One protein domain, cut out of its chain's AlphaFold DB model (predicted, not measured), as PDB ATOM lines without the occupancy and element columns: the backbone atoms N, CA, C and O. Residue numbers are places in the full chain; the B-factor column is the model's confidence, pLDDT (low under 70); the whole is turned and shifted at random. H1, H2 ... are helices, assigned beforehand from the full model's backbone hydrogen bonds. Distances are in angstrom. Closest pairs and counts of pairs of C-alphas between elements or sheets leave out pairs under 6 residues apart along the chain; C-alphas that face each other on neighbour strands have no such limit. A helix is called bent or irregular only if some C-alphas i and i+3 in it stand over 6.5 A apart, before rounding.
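This is residues 37 to 140 of the 558 residues of the protein "Exostosin domain-containing protein" of Perkinsus olseni (UniProt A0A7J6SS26). A helical hairpin, H3 and H4 side by side, makes the core; arm H2a of a bent helix crosses H3 on the side away from H4, and short H5 packs across the hairpin's open end. H1 lies loosely outside, close to the start of H3, while residues 76 to 81 stick out at the far end of arm H2b. The printed part has 104 residues with five named helices, H1 to H5 in chain order, and no named strand: all helix, mostly crossed. It is compact, with a radius of gyration of the C-alphas of 13.1 A and spans of 35 by 30 by 25 A.

H1, residues 37 to 49, is close to but not clearly touching H3, residues 86 to 103; their closest C-alphas, Phe 39 and Pro 88, are 6.5 A apart. H2, residues 54 to 79, was assigned as one helix by its hydrogen bonds but is bent, with C-alphas 67 and 70 6.8 A apart; its arms, H2a, residues 54 to 67, and H2b, residues 70 to 79, stand at a steep tilt of 42 degrees. H2a touches H3 at a steep tilt of 59 degrees, closest at C-alphas Leu 61 and Ala 96, 5.0 A. H3 and H4, residues 107 to 126, form a hairpin with a shallow tilt of 11 degrees, closest at C-alphas Glu 101 and Pro 107, 4.7 A. H5, residues 130 to 138, touches H3 at C-alphas Val 132 and Ala 87, 5.0 A, and H4 at Val 132 and Val 121, 6.0 A. Every O i to N i+4 pair is within hydrogen-bond range in H2b and H4, against 5 of 9 in H1, 7 of 10 in H2a, 11 of 14 in H3 and 3 of 5 in H5.

H1 begins at C-alpha 37 (-53.903, -10.582, -34.980). H3 spans 26.3 A, with a kink of 32 degrees near residue 96, and H4 28.5 A. H5 ends at C-alpha 138 (-46.215, -24.359, -18.805).

The printed part has no cut and no long link. Confidence is under 70 at residues 43 to 53, 103 to 105 and 136 to 140.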
ATOM      1  N   GLU A  37     -52.613  -9.881 -34.949       78.94
ATOM      2  CA  GLU A  37     -53.903 -10.582 -34.980       78.94
ATOM      3  C   GLU A  37     -53.735 -12.099 -35.101       78.94
ATOM      4  O   GLU A  37     -54.417 -12.832 -34.389       78.94
ATOM      5  N   PHE A  38     -52.802 -12.569 -35.937       81.38
ATOM      6  CA  PHE A  38     -52.499 -13.993 -36.068       81.38
ATOM      7  C   PHE A  38     -52.107 -14.606 -34.716       81.38
ATOM      8  O   PHE A  38     -52.683 -15.613 -34.310       81.38
ATOM      9  N   PHE A  39     -51.175 -13.981 -33.990       77.62
ATOM     10  CA  PHE A  39     -50.714 -14.504 -32.700       77.62
ATOM     11  C   PHE A  39     -51.778 -14.399 -31.598       77.62
ATOM     12  O   PHE A  39     -51.914 -15.308 -30.781       77.62
ATOM     13  N   ARG A  40     -52.602 -13.347 -31.622       74.38
ATOM     14  CA  ARG A  40     -53.765 -13.209 -30.731       74.38
ATOM     15  C   ARG A  40     -54.786 -14.333 -30.942       74.38
ATOM     16  O   ARG A  40     -55.291 -14.892 -29.969       74.38
ATOM     17  N   ASP A  41     -55.090 -14.663 -32.196       72.81
ATOM     18  CA  ASP A  41     -56.008 -15.751 -32.551       72.81
ATOM     19  C   ASP A  41     -55.407 -17.118 -32.193       72.81
ATOM     20  O   ASP A  41     -56.102 -18.001 -31.684       72.81
ATOM     21  N   LEU A  42     -54.101 -17.278 -32.417       71.81
ATOM     22  CA  LEU A  42     -53.353 -18.475 -32.064       71.81
ATOM     23  C   LEU A  42     -53.416 -18.764 -30.557       71.81
ATOM     24  O   LEU A  42     -53.710 -19.897 -30.171       71.81
ATOM     25  N   ALA A  43     -53.222 -17.734 -29.727       65.38
ATOM     26  CA  ALA A  43     -53.294 -17.815 -28.270       65.38
ATOM     27  C   ALA A  43     -54.605 -18.427 -27.772       65.38
ATOM     28  O   ALA A  43     -54.608 -19.343 -26.951       65.38
ATOM     29  N   GLN A  44     -55.721 -17.959 -28.332       60.75
ATOM     30  CA  GLN A  44     -57.055 -18.445 -27.989       60.75
ATOM     31  C   GLN A  44     -57.275 -19.902 -28.421       60.75
ATOM     32  O   GLN A  44     -58.080 -20.617 -27.823       60.75
ATOM     33  N   PHE A  45     -56.579 -20.351 -29.468       56.94
ATOM     34  CA  PHE A  45     -56.769 -21.667 -30.067       56.94
ATOM     35  C   PHE A  45     -55.900 -22.755 -29.413       56.94
ATOM     36  O   PHE A  45     -56.407 -23.832 -29.092       56.94
ATOM     37  N   GLN A  46     -54.613 -22.479 -29.173       55.47
ATOM     38  CA  GLN A  46     -53.647 -23.445 -28.625       55.47
ATOM     39  C   GLN A  46     -53.941 -23.838 -27.175       55.47
ATOM     40  O   GLN A  46     -53.844 -25.019 -26.844       55.47
ATOM     41  N   ALA A  47     -54.405 -22.895 -26.347       43.53
ATOM     42  CA  ALA A  47     -54.800 -23.159 -24.961       43.53
ATOM     43  C   ALA A  47     -55.935 -24.191 -24.833       43.53
ATOM     44  O   ALA A  47     -56.153 -24.746 -23.759       43.53
ATOM     45  N   THR A  48     -56.674 -24.442 -25.920       41.41
ATOM     46  CA  THR A  48     -57.904 -25.226 -25.859       41.41
ATOM     47  C   THR A  48     -57.706 -26.692 -26.278       41.41
ATOM     48  O   THR A  48     -58.393 -27.531 -25.705       41.41
ATOM     49  N   TYR A  49     -56.812 -27.057 -27.226       47.47
ATOM     50  CA  TYR A  49     -56.934 -28.402 -27.848       47.47
ATOM     51  C   TYR A  49     -55.735 -29.144 -28.476       47.47
ATOM     52  O   TYR A  49     -55.973 -30.215 -29.033       47.47
ATOM     53  N   MET A  50     -54.472 -28.707 -28.436       52.94
ATOM     54  CA  MET A  50     -53.482 -29.319 -29.351       52.94
ATOM     55  C   MET A  50     -52.140 -29.718 -28.749       52.94
ATOM     56  O   MET A  50     -51.202 -28.941 -28.756       52.94
ATOM     57  N   ARG A  51     -52.030 -30.990 -28.357       54.56
ATOM     58  CA  ARG A  51     -50.786 -31.799 -28.433       54.56
ATOM     59  C   ARG A  51     -51.055 -33.271 -28.752       54.56
ATOM     60  O   ARG A  51     -50.141 -33.993 -29.126       54.56
ATOM     61  N   GLU A  52     -52.314 -33.698 -28.654       53.25
ATOM     62  CA  GLU A  52     -52.740 -35.086 -28.863       53.25
ATOM     63  C   GLU A  52     -53.663 -35.271 -30.084       53.25
ATOM     64  O   GLU A  52     -53.953 -36.409 -30.460       53.25
ATOM     65  N   ASP A  53     -54.127 -34.181 -30.718       67.00
ATOM     66  CA  ASP A  53     -54.983 -34.238 -31.910       67.00
ATOM     67  C   ASP A  53     -54.159 -34.091 -33.191       67.00
ATOM     68  O   ASP A  53     -53.774 -32.999 -33.618       67.00
ATOM     69  N   LEU A  54     -53.935 -35.229 -33.842       71.19
ATOM     70  CA  LEU A  54     -53.178 -35.306 -35.079       71.19
ATOM     71  C   LEU A  54     -53.808 -34.498 -36.234       71.19
ATOM     72  O   LEU A  54     -53.073 -33.951 -37.057       71.19
ATOM     73  N   ASN A  55     -55.140 -34.401 -36.323       73.12
ATOM     74  CA  ASN A  55     -55.800 -33.669 -37.410       73.12
ATOM     75  C   ASN A  55     -55.600 -32.165 -37.251       73.12
ATOM     76  O   ASN A  55     -55.316 -31.462 -38.225       73.12
ATOM     77  N   LEU A  56     -55.737 -31.672 -36.022       71.88
ATOM     78  CA  LEU A  56     -55.527 -30.261 -35.747       71.88
ATOM     79  C   LEU A  56     -54.039 -29.884 -35.899       71.88
ATOM     80  O   LEU A  56     -53.742 -28.891 -36.567       71.88
ATOM     81  N   SER A  57     -53.102 -30.719 -35.424       74.88
ATOM     82  CA  SER A  57     -51.661 -30.525 -35.673       74.88
ATOM     83  C   SER A  57     -51.318 -30.501 -37.170       74.88
ATOM     84  O   SER A  57     -50.475 -29.717 -37.598       74.88
ATOM     85  N   GLN A  58     -51.976 -31.314 -38.006       76.56
ATOM     86  CA  GLN A  58     -51.772 -31.283 -39.464       76.56
ATOM     87  C   GLN A  58     -52.282 -30.001 -40.108       76.56
ATOM     88  O   GLN A  58     -51.615 -29.430 -40.977       76.56
ATOM     89  N   TYR A  59     -53.469 -29.547 -39.704       77.06
ATOM     90  CA  TYR A  59     -54.007 -28.274 -40.168       77.06
ATOM     91  C   TYR A  59     -53.044 -27.137 -39.826       77.06
ATOM     92  O   TYR A  59     -52.727 -26.314 -40.683       77.06
ATOM     93  N   PHE A  60     -52.522 -27.156 -38.602       76.50
ATOM     94  CA  PHE A  60     -51.550 -26.195 -38.119       76.50
ATOM     95  C   PHE A  60     -50.254 -26.215 -38.940       76.50
ATOM     96  O   PHE A  60     -49.827 -25.189 -39.469       76.50
ATOM     97  N   LEU A  61     -49.673 -27.397 -39.138       81.81
ATOM     98  CA  LEU A  61     -48.470 -27.564 -39.945       81.81
ATOM     99  C   LEU A  61     -48.646 -27.008 -41.369       81.81
ATOM    100  O   LEU A  61     -47.817 -26.247 -41.864       81.81
ATOM    101  N   THR A  62     -49.745 -27.370 -42.032       83.31
ATOM    102  CA  THR A  62     -49.968 -27.048 -43.452       83.31
ATOM    103  C   THR A  62     -50.488 -25.635 -43.703       83.31
ATOM    104  O   THR A  62     -50.203 -25.072 -44.756       83.31
ATOM    105  N   SER A  63     -51.247 -25.062 -42.768       81.06
ATOM    106  CA  SER A  63     -51.910 -23.763 -42.953       81.06
ATOM    107  C   SER A  63     -51.189 -22.610 -42.264       81.06
ATOM    108  O   SER A  63     -51.446 -21.460 -42.608       81.06
ATOM    109  N   ILE A  64     -50.335 -22.902 -41.281       80.25
ATOM    110  CA  ILE A  64     -49.691 -21.891 -40.439       80.25
ATOM    111  C   ILE A  64     -48.176 -22.048 -40.496       80.25
ATOM    112  O   ILE A  64     -47.493 -21.141 -40.970       80.25
ATOM    113  N   TYR A  65     -47.651 -23.199 -40.065       84.75
ATOM    114  CA  TYR A  65     -46.206 -23.378 -39.940       84.75
ATOM    115  C   TYR A  65     -45.499 -23.216 -41.293       84.75
ATOM    116  O   TYR A  65     -44.690 -22.310 -41.457       84.75
ATOM    117  N   ARG A  66     -45.882 -24.000 -42.305       86.69
ATOM    118  CA  ARG A  66     -45.249 -23.950 -43.637       86.69
ATOM    119  C   ARG A  66     -45.485 -22.649 -44.405       86.69
ATOM    120  O   ARG A  66     -44.675 -22.257 -45.234       86.69
ATOM    121  N   LEU A  67     -46.628 -21.996 -44.187       86.38
ATOM    122  CA  LEU A  67     -47.006 -20.816 -44.975       86.38
ATOM    123  C   LEU A  67     -46.472 -19.512 -44.389       86.38
ATOM    124  O   LEU A  67     -46.097 -18.622 -45.148       86.38
ATOM    125  N   CYS A  68     -46.454 -19.391 -43.062       84.69
ATOM    126  CA  CYS A  68     -46.089 -18.148 -42.393       84.69
ATOM    127  C   CYS A  68     -44.776 -18.262 -41.618       84.69
ATOM    128  O   CYS A  68     -43.951 -17.352 -41.661       84.69
ATOM    129  N   VAL A  69     -44.573 -19.370 -40.906       86.12
ATOM    130  CA  VAL A  69     -43.524 -19.480 -39.883       86.12
ATOM    131  C   VAL A  69     -42.202 -19.913 -40.485       86.12
ATOM    132  O   VAL A  69     -41.200 -19.246 -40.270       86.12
ATOM    133  N   GLU A  70     -42.199 -20.982 -41.271       88.12
ATOM    134  CA  GLU A  70     -41.015 -21.513 -41.943       88.12
ATOM    135  C   GLU A  70     -40.337 -20.456 -42.843       88.12
ATOM    136  O   GLU A  70     -39.153 -20.190 -42.640       88.12
ATOM    137  N   PRO A  71     -41.055 -19.683 -43.689       89.75
ATOM    138  CA  PRO A  71     -40.425 -18.598 -44.443       89.75
ATOM    139  C   PRO A  71     -39.864 -17.467 -43.569       89.75
ATOM    140  O   PRO A  71     -38.934 -16.771 -43.981       89.75
ATOM    141  N   TYR A  72     -40.467 -17.199 -42.407       88.69
ATOM    142  CA  TYR A  72     -39.964 -16.195 -41.465       88.69
ATOM    143  C   TYR A  72     -38.687 -16.674 -40.777       88.69
ATOM    144  O   TYR A  72     -37.706 -15.936 -40.704       88.69
ATOM    145  N   LEU A  73     -38.691 -17.931 -40.351       87.94
ATOM    146  CA  LEU A  73     -37.553 -18.649 -39.810       87.94
ATOM    147  C   LEU A  73     -36.362 -18.648 -40.790       87.94
ATOM    148  O   LEU A  73     -35.262 -18.262 -40.398       87.94
ATOM    149  N   ASP A  74     -36.584 -18.932 -42.076       89.81
ATOM    150  CA  ASP A  74     -35.540 -18.864 -43.113       89.81
ATOM    151  C   ASP A  74     -34.938 -17.455 -43.260       89.81
ATOM    152  O   ASP A  74     -33.733 -17.290 -43.471       89.81
ATOM    153  N   ARG A  75     -35.770 -16.408 -43.140       89.38
ATOM    154  CA  ARG A  75     -35.297 -15.014 -43.184       89.38
ATOM    155  C   ARG A  75     -34.430 -14.668 -41.980       89.38
ATOM    156  O   ARG A  75     -33.441 -13.963 -42.165       89.38
ATOM    157  N   LEU A  76     -34.798 -15.135 -40.787       87.56
ATOM    158  CA  LEU A  76     -34.009 -14.924 -39.571       87.56
ATOM    159  C   LEU A  76     -32.651 -15.620 -39.663       87.56
ATOM    160  O   LEU A  76     -31.637 -15.009 -39.340       87.56
ATOM    161  N   ASP A  77     -32.615 -16.851 -40.174       87.00
ATOM    162  CA  ASP A  77     -31.356 -17.576 -40.367       87.00
ATOM    163  C   ASP A  77     -30.447 -16.857 -41.374       87.00
ATOM    164  O   ASP A  77     -29.233 -16.774 -41.181       87.00
ATOM    165  N   ALA A  78     -31.029 -16.289 -42.436       90.81
ATOM    166  CA  ALA A  78     -30.288 -15.535 -43.442       90.81
ATOM    167  C   ALA A  78     -29.786 -14.169 -42.939       90.81
ATOM    168  O   ALA A  78     -28.729 -13.710 -43.381       90.81
ATOM    169  N   SER A  79     -30.532 -13.496 -42.056       89.69
ATOM    170  CA  SER A  79     -30.171 -12.172 -41.530       89.69
ATOM    171  C   SER A  79     -29.304 -12.228 -40.268       89.69
ATOM    172  O   SER A  79     -28.579 -11.272 -39.989       89.69
ATOM    173  N   GLY A  80     -29.368 -13.327 -39.509       85.06
ATOM    174  CA  GLY A  80     -28.776 -13.442 -38.175       85.06
ATOM    175  C   GLY A  80     -29.494 -12.599 -37.114       85.06
ATOM    176  O   GLY A  80     -28.940 -12.368 -36.040       85.06
ATOM    177  N   GLU A  81     -30.695 -12.095 -37.412       85.38
ATOM    178  CA  GLU A  81     -31.490 -11.305 -36.473       85.38
ATOM    179  C   GLU A  81     -32.200 -12.201 -35.451       85.38
ATOM    180  O   GLU A  81     -32.631 -13.314 -35.751       85.38
ATOM    181  N   ALA A  82     -32.374 -11.687 -34.232       82.19
ATOM    182  CA  ALA A  82     -33.224 -12.334 -33.243       82.19
ATOM    183  C   ALA A  82     -34.714 -12.169 -33.621       82.19
ATOM    184  O   ALA A  82     -35.118 -11.095 -34.085       82.19
ATOM    185  N   PRO A  83     -35.557 -13.193 -33.401       85.06
ATOM    186  CA  PRO A  83     -36.993 -13.089 -33.630       85.06
ATOM    187  C   PRO A  83     -37.629 -12.063 -32.699       85.06
ATOM    188  O   PRO A  83     -37.294 -11.976 -31.521       85.06
ATOM    189  N   LYS A  84     -38.610 -11.325 -33.222       83.50
ATOM    190  CA  LYS A  84     -39.319 -10.293 -32.450       83.50
ATOM    191  C   LYS A  84     -40.335 -10.858 -31.458       83.50
ATOM    192  O   LYS A  84     -40.623 -10.203 -30.467       83.50
ATOM    193  N   CYS A  85     -40.884 -12.040 -31.741       84.38
ATOM    194  CA  CYS A  85     -41.921 -12.684 -30.928       84.38
ATOM    195  C   CYS A  85     -41.530 -14.143 -30.656       84.38
ATOM    196  O   CYS A  85     -42.113 -15.057 -31.245       84.38
ATOM    197  N   PRO A  86     -40.498 -14.374 -29.821       85.94
ATOM    198  CA  PRO A  86     -39.916 -15.697 -29.623       85.94
ATOM    199  C   PRO A  86     -40.897 -16.690 -28.992       85.94
ATOM    200  O   PRO A  86     -40.921 -17.846 -29.407       85.94
ATOM    201  N   ALA A  87     -41.743 -16.253 -28.052       83.88
ATOM    202  CA  ALA A  87     -42.677 -17.150 -27.378       83.88
ATOM    203  C   ALA A  87     -43.764 -17.731 -28.311       83.88
ATOM    204  O   ALA A  87     -43.820 -18.955 -28.475       83.88
ATOM    205  N   PRO A  88     -44.573 -16.913 -29.013       81.62
ATOM    206  CA  PRO A  88     -45.572 -17.440 -29.947       81.62
ATOM    207  C   PRO A  88     -44.979 -18.250 -31.104       81.62
ATOM    208  O   PRO A  88     -45.591 -19.210 -31.586       81.62
ATOM    209  N   LEU A  89     -43.773 -17.882 -31.540       85.56
ATOM    210  CA  LEU A  89     -43.033 -18.597 -32.571       85.56
ATOM    211  C   LEU A  89     -42.614 -19.994 -32.097       85.56
ATOM    212  O   LEU A  89     -42.872 -20.975 -32.790       85.56
ATOM    213  N   ALA A  90     -42.031 -20.105 -30.902       86.06
ATOM    214  CA  ALA A  90     -41.637 -21.388 -30.336       86.06
ATOM    215  C   ALA A  90     -42.842 -22.303 -30.085       86.06
ATOM    216  O   ALA A  90     -42.796 -23.484 -30.429       86.06
ATOM    217  N   ASP A  91     -43.941 -21.769 -29.545       81.38
ATOM    218  CA  ASP A  91     -45.128 -22.585 -29.285       81.38
ATOM    219  C   ASP A  91     -45.734 -23.132 -30.585       81.38
ATOM    220  O   ASP A  91     -46.059 -24.314 -30.692       81.38
ATOM    221  N   THR A  92     -45.791 -22.301 -31.625       80.88
ATOM    222  CA  THR A  92     -46.145 -22.718 -32.986       80.88
ATOM    223  C   THR A  92     -45.274 -23.884 -33.465       80.88
ATOM    224  O   THR A  92     -45.798 -24.924 -33.862       80.88
ATOM    225  N   MET A  93     -43.949 -23.750 -33.404       84.50
ATOM    226  CA  MET A  93     -43.021 -24.798 -33.843       84.50
ATOM    227  C   MET A  93     -43.291 -26.127 -33.123       84.50
ATOM    228  O   MET A  93     -43.373 -27.179 -33.755       84.50
ATOM    229  N   LEU A  94     -43.525 -26.086 -31.810       82.25
ATOM    230  CA  LEU A  94     -43.807 -27.284 -31.021       82.25
ATOM    231  C   LEU A  94     -45.154 -27.938 -31.354       82.25
ATOM    232  O   LEU A  94     -45.253 -29.165 -31.371       82.25
ATOM    233  N   ASN A  95     -46.185 -27.147 -31.657       79.56
ATOM    234  CA  ASN A  95     -47.496 -27.661 -32.067       79.56
ATOM    235  C   ASN A  95     -47.460 -28.379 -33.429       79.56
ATOM    236  O   ASN A  95     -48.308 -29.236 -33.704       79.56
ATOM    237  N   ALA A  96     -46.473 -28.063 -34.273       80.88
ATOM    238  CA  ALA A  96     -46.267 -28.710 -35.567       80.88
ATOM    239  C   ALA A  96     -45.563 -30.080 -35.469       80.88
ATOM    240  O   ALA A  96     -45.685 -30.889 -36.393       80.88
ATOM    241  N   LEU A  97     -44.874 -30.372 -34.357       81.81
ATOM    242  CA  LEU A  97     -44.015 -31.557 -34.205       81.81
ATOM    243  C   LEU A  97     -44.735 -32.875 -34.472       81.81
ATOM    244  O   LEU A  97     -44.241 -33.706 -35.230       81.81
ATOM    245  N   LEU A  98     -45.920 -33.055 -33.882       78.19
ATOM    246  CA  LEU A  98     -46.684 -34.296 -34.009       78.19
ATOM    247  C   LEU A  98     -47.044 -34.600 -35.472       78.19
ATOM    248  O   LEU A  98     -47.003 -35.748 -35.916       78.19
ATOM    249  N   ALA A  99     -47.402 -33.568 -36.234       78.31
ATOM    250  CA  ALA A  99     -47.756 -33.722 -37.638       78.31
ATOM    251  C   ALA A  99     -46.524 -33.952 -38.522       78.31
ATOM    252  O   ALA A  99     -46.593 -34.771 -39.440       78.31
ATOM    253  N   LEU A 100     -45.410 -33.268 -38.236       80.50
ATOM    254  CA  LEU A 100     -44.144 -33.444 -38.956       80.50
ATOM    255  C   LEU A 100     -43.604 -34.864 -38.818       80.50
ATOM    256  O   LEU A 100     -43.243 -35.476 -39.826       80.50
ATOM    257  N   GLU A 101     -43.627 -35.397 -37.592       80.25
ATOM    258  CA  GLU A 101     -43.129 -36.738 -37.286       80.25
ATOM    259  C   GLU A 101     -43.883 -37.814 -38.082       80.25
ATOM    260  O   GLU A 101     -43.273 -38.709 -38.658       80.25
ATOM    261  N   THR A 102     -45.212 -37.701 -38.155       70.75
ATOM    262  CA  THR A 102     -46.076 -38.824 -38.548       70.75
ATOM    263  C   THR A 102     -46.512 -38.860 -40.011       70.75
ATOM    264  O   THR A 102     -46.925 -39.922 -40.473       70.75
ATOM    265  N   ARG A 103     -46.507 -37.739 -40.753       62.16
ATOM    266  CA  ARG A 103     -47.155 -37.686 -42.088       62.16
ATOM    267  C   ARG A 103     -46.365 -37.040 -43.217       62.16
ATOM    268  O   ARG A 103     -46.808 -37.153 -44.360       62.16
ATOM    269  N   PHE A 104     -45.262 -36.354 -42.935       58.78
ATOM    270  CA  PHE A 104     -44.591 -35.547 -43.956       58.78
ATOM    271  C   PHE A 104     -43.124 -35.909 -44.141       58.78
ATOM    272  O   PHE A 104     -42.757 -36.375 -45.214       58.78
ATOM    273  N   GLU A 105     -42.302 -35.683 -43.119       66.31
ATOM    274  CA  GLU A 105     -40.837 -35.660 -43.273       66.31
ATOM    275  C   GLU A 105     -40.127 -36.595 -42.279       66.31
ATOM    276  O   GLU A 105     -38.965 -36.951 -42.470       66.31
ATOM    277  N   GLY A 106     -40.861 -37.103 -41.282       73.31
ATOM    278  CA  GLY A 106     -40.411 -38.162 -40.390       73.31
ATOM    279  C   GLY A 106     -39.738 -37.654 -39.108       73.31
ATOM    280  O   GLY A 106     -39.686 -36.451 -38.841       73.31
ATOM    281  N   PRO A 107     -39.201 -38.570 -38.280       78.00
ATOM    282  CA  PRO A 107     -38.668 -38.235 -36.957       78.00
ATOM    283  C   PRO A 107     -37.474 -37.269 -36.948       78.00
ATOM    284  O   PRO A 107     -37.242 -36.604 -35.940       78.00
ATOM    285  N   SER A 108     -36.695 -37.203 -38.033       83.06
ATOM    286  CA  SER A 108     -35.533 -36.308 -38.129       83.06
ATOM    287  C   SER A 108     -35.949 -34.839 -38.189       83.06
ATOM    288  O   SER A 108     -35.440 -34.046 -37.407       83.06
ATOM    289  N   GLU A 109     -36.936 -34.500 -39.017       85.25
ATOM    290  CA  GLU A 109     -37.422 -33.122 -39.147       85.25
ATOM    291  C   GLU A 109     -38.071 -32.631 -37.847       85.25
ATOM    292  O   GLU A 109     -37.800 -31.537 -37.355       85.25
ATOM    293  N   ALA A 110     -38.884 -33.488 -37.217       86.19
ATOM    294  CA  ALA A 110     -39.471 -33.185 -35.915       86.19
ATOM    295  C   ALA A 110     -38.385 -32.939 -34.849       86.19
ATOM    296  O   ALA A 110     -38.513 -32.044 -34.014       86.19
ATOM    297  N   ARG A 111     -37.284 -33.698 -34.886       88.69
ATOM    298  CA  ARG A 111     -36.143 -33.487 -33.989       88.69
ATOM    299  C   ARG A 111     -35.488 -32.126 -34.218       88.69
ATOM    300  O   ARG A 111     -35.251 -31.411 -33.244       88.69
ATOM    301  N   GLU A 112     -35.209 -31.774 -35.467       89.75
ATOM    302  CA  GLU A 112     -34.574 -30.501 -35.822       89.75
ATOM    303  C   GLU A 112     -35.452 -29.314 -35.418       89.75
ATOM    304  O   GLU A 112     -34.979 -28.388 -34.750       89.75
ATOM    305  N   LEU A 113     -36.757 -29.386 -35.698       88.38
ATOM    306  CA  LEU A 113     -37.692 -28.339 -35.307       88.38
ATOM    307  C   LEU A 113     -37.794 -28.183 -33.786       88.38
ATOM    308  O   LEU A 113     -37.819 -27.059 -33.279       88.38
ATOM    309  N   TYR A 114     -37.816 -29.295 -33.046       89.88
ATOM    310  CA  TYR A 114     -37.809 -29.265 -31.587       89.88
ATOM    311  C   TYR A 114     -36.552 -28.566 -31.054       89.88
ATOM    312  O   TYR A 114     -36.650 -27.655 -30.234       89.88
ATOM    313  N   GLN A 115     -35.368 -28.947 -31.545       90.94
ATOM    314  CA  GLN A 115     -34.104 -28.331 -31.125       90.94
ATOM    315  C   GLN A 115     -34.072 -26.836 -31.438       90.94
ATOM    316  O   GLN A 115     -33.598 -26.040 -30.622       90.94
ATOM    317  N   ARG A 116     -34.618 -26.441 -32.590       90.00
ATOM    318  CA  ARG A 116     -34.741 -25.040 -32.981       90.00
ATOM    319  C   ARG A 116     -35.665 -24.268 -32.035       90.00
ATOM    320  O   ARG A 116     -35.296 -23.184 -31.591       90.00
ATOM    321  N   ALA A 117     -36.817 -24.835 -31.672       89.00
ATOM    322  CA  ALA A 117     -37.766 -24.220 -30.740       89.00
ATOM    323  C   ALA A 117     -37.172 -24.054 -29.329       89.00
ATOM    324  O   ALA A 117     -37.326 -23.005 -28.705       89.00
ATOM    325  N   VAL A 118     -36.442 -25.062 -28.842       88.38
ATOM    326  CA  VAL A 118     -35.759 -25.003 -27.538       88.38
ATOM    327  C   VAL A 118     -34.629 -23.975 -27.545       88.38
ATOM    328  O   VAL A 118     -34.496 -23.203 -26.594       88.38
ATOM    329  N   SER A 119     -33.836 -23.923 -28.619       89.31
ATOM    330  CA  SER A 119     -32.750 -22.943 -28.761       89.31
ATOM    331  C   SER A 119     -33.293 -21.515 -28.772       89.31
ATOM    332  O   SER A 119     -32.747 -20.640 -28.105       89.31
ATOM    333  N   LEU A 120     -34.410 -21.304 -29.473       89.06
ATOM    334  CA  LEU A 120     -35.134 -20.041 -29.509       89.06
ATOM    335  C   LEU A 120     -35.580 -19.593 -28.111       89.06
ATOM    336  O   LEU A 120     -35.294 -18.468 -27.705       89.06
ATOM    337  N   VAL A 121     -36.249 -20.473 -27.363       88.50
ATOM    338  CA  VAL A 121     -36.715 -20.152 -26.006       88.50
ATOM    339  C   VAL A 121     -35.561 -19.906 -25.047       88.50
ATOM    340  O   VAL A 121     -35.614 -18.963 -24.263       88.50
ATOM    341  N   THR A 122     -34.493 -20.695 -25.139       88.25
ATOM    342  CA  THR A 122     -33.310 -20.519 -24.288       88.25
ATOM    343  C   THR A 122     -32.656 -19.161 -24.544       88.25
ATOM    344  O   THR A 122     -32.458 -18.395 -23.605       88.25
ATOM    345  N   ALA A 123     -32.413 -18.810 -25.811       89.69
ATOM    346  CA  ALA A 123     -31.802 -17.533 -26.178       89.69
ATOM    347  C   ALA A 123     -32.664 -16.326 -25.767       89.69
ATOM    348  O   ALA A 123     -32.138 -15.323 -25.286       89.69
ATOM    349  N   ALA A 124     -33.988 -16.419 -25.923       89.44
ATOM    350  CA  ALA A 124     -34.913 -15.373 -25.487       89.44
ATOM    351  C   ALA A 124     -34.913 -15.204 -23.958       89.44
ATOM    352  O   ALA A 124     -34.851 -14.080 -23.460       89.44
ATOM    353  N   SER A 125     -34.905 -16.313 -23.210       88.50
ATOM    354  CA  SER A 125     -34.829 -16.293 -21.746       88.50
ATOM    355  C   SER A 125     -33.513 -15.676 -21.257       88.50
ATOM    356  O   SER A 125     -33.528 -14.799 -20.394       88.50
ATOM    357  N   GLU A 126     -32.377 -16.051 -21.856       90.12
ATOM    358  CA  GLU A 126     -31.060 -15.471 -21.551       90.12
ATOM    359  C   GLU A 126     -30.977 -13.971 -21.877       90.12
ATOM    360  O   GLU A 126     -30.279 -13.220 -21.190       90.12
ATOM    361  N   ALA A 127     -31.719 -13.515 -22.889       90.19
ATOM    362  CA  ALA A 127     -31.853 -12.102 -23.238       90.19
ATOM    363  C   ALA A 127     -32.805 -11.319 -22.306       90.19
ATOM    364  O   ALA A 127     -32.951 -10.105 -22.469       90.19
ATOM    365  N   GLY A 128     -33.426 -11.979 -21.321       88.38
ATOM    366  CA  GLY A 128     -34.335 -11.363 -20.354       88.38
ATOM    367  C   GLY A 128     -35.771 -11.185 -20.855       88.38
ATOM    368  O   GLY A 128     -36.506 -10.370 -20.297       88.38
ATOM    369  N   ASP A 129     -36.178 -11.912 -21.898       86.31
ATOM    370  CA  ASP A 129     -37.560 -11.913 -22.369       86.31
ATOM    371  C   ASP A 129     -38.426 -12.816 -21.475       86.31
ATOM    372  O   ASP A 129     -38.448 -14.038 -21.612       86.31
ATOM    373  N   SER A 130     -39.173 -12.210 -20.552       83.81
ATOM    374  CA  SER A 130     -40.060 -12.949 -19.649       83.81
ATOM    375  C   SER A 130     -41.253 -13.593 -20.367       83.81
ATOM    376  O   SER A 130     -41.957 -14.407 -19.770       83.81
ATOM    377  N   SER A 131     -41.516 -13.258 -21.640       79.50
ATOM    378  CA  SER A 131     -42.599 -13.888 -22.401       79.50
ATOM    379  C   SER A 131     -42.349 -15.373 -22.639       79.50
ATOM    380  O   SER A 131     -43.308 -16.097 -22.831       79.50
ATOM    381  N   VAL A 132     -41.113 -15.875 -22.572       80.38
ATOM    382  CA  VAL A 132     -40.844 -17.318 -22.720       80.38
ATOM    383  C   VAL A 132     -40.828 -18.082 -21.392       80.38
ATOM    384  O   VAL A 132     -40.723 -19.307 -21.388       80.38
ATOM    385  N   GLU A 133     -40.963 -17.399 -20.250       78.44
ATOM    386  CA  GLU A 133     -40.955 -18.053 -18.933       78.44
ATOM    387  C   GLU A 133     -42.147 -18.988 -18.755       78.44
ATOM    388  O   GLU A 133     -41.985 -20.085 -18.217       78.44
ATOM    389  N   TYR A 134     -43.330 -18.596 -19.247       72.25
ATOM    390  CA  TYR A 134     -44.472 -19.502 -19.226       72.25
ATOM    391  C   TYR A 134     -44.174 -20.717 -20.093       72.25
ATOM    392  O   TYR A 134     -44.406 -21.810 -19.636       72.25
ATOM    393  N   LEU A 135     -43.569 -20.594 -21.276       72.75
ATOM    394  CA  LEU A 135     -43.215 -21.765 -22.085       72.75
ATOM    395  C   LEU A 135     -42.297 -22.718 -21.311       72.75
ATOM    396  O   LEU A 135     -42.523 -23.917 -21.305       72.75
ATOM    397  N   LEU A 136     -41.330 -22.206 -20.557       68.00
ATOM    398  CA  LEU A 136     -40.484 -23.039 -19.698       68.00
ATOM    399  C   LEU A 136     -41.242 -23.680 -18.516       68.00
ATOM    400  O   LEU A 136     -40.891 -24.783 -18.095       68.00
ATOM    401  N   ALA A 137     -42.263 -23.007 -17.980       62.94
ATOM    402  CA  ALA A 137     -43.049 -23.458 -16.825       62.94
ATOM    403  C   ALA A 137     -44.298 -24.294 -17.185       62.94
ATOM    404  O   ALA A 137     -44.756 -25.112 -16.390       62.94
ATOM    405  N   ASP A 138     -44.849 -24.066 -18.370       54.56
ATOM    406  CA  ASP A 138     -46.215 -24.359 -18.805       54.56
ATOM    407  C   ASP A 138     -46.248 -25.159 -20.106       54.56
ATOM    408  O   ASP A 138     -47.255 -25.790 -20.436       54.56
ATOM    409  N   TRP A 139     -45.117 -25.259 -20.817       58.50
ATOM    410  CA  TRP A 139     -44.855 -26.491 -21.539       58.50
ATOM    411  C   TRP A 139     -44.815 -27.601 -20.505       58.50
ATOM    412  O   TRP A 139     -43.760 -27.901 -19.946       58.50
ATOM    413  N   GLN A 140     -46.011 -28.152 -20.254       53.59
ATOM    414  CA  GLN A 140     -46.312 -29.311 -19.433       53.59
ATOM    415  C   GLN A 140     -45.083 -30.191 -19.411       53.59
ATOM    416  O   GLN A 140     -44.531 -30.446 -20.482       53.59
TER     417      GLN A 140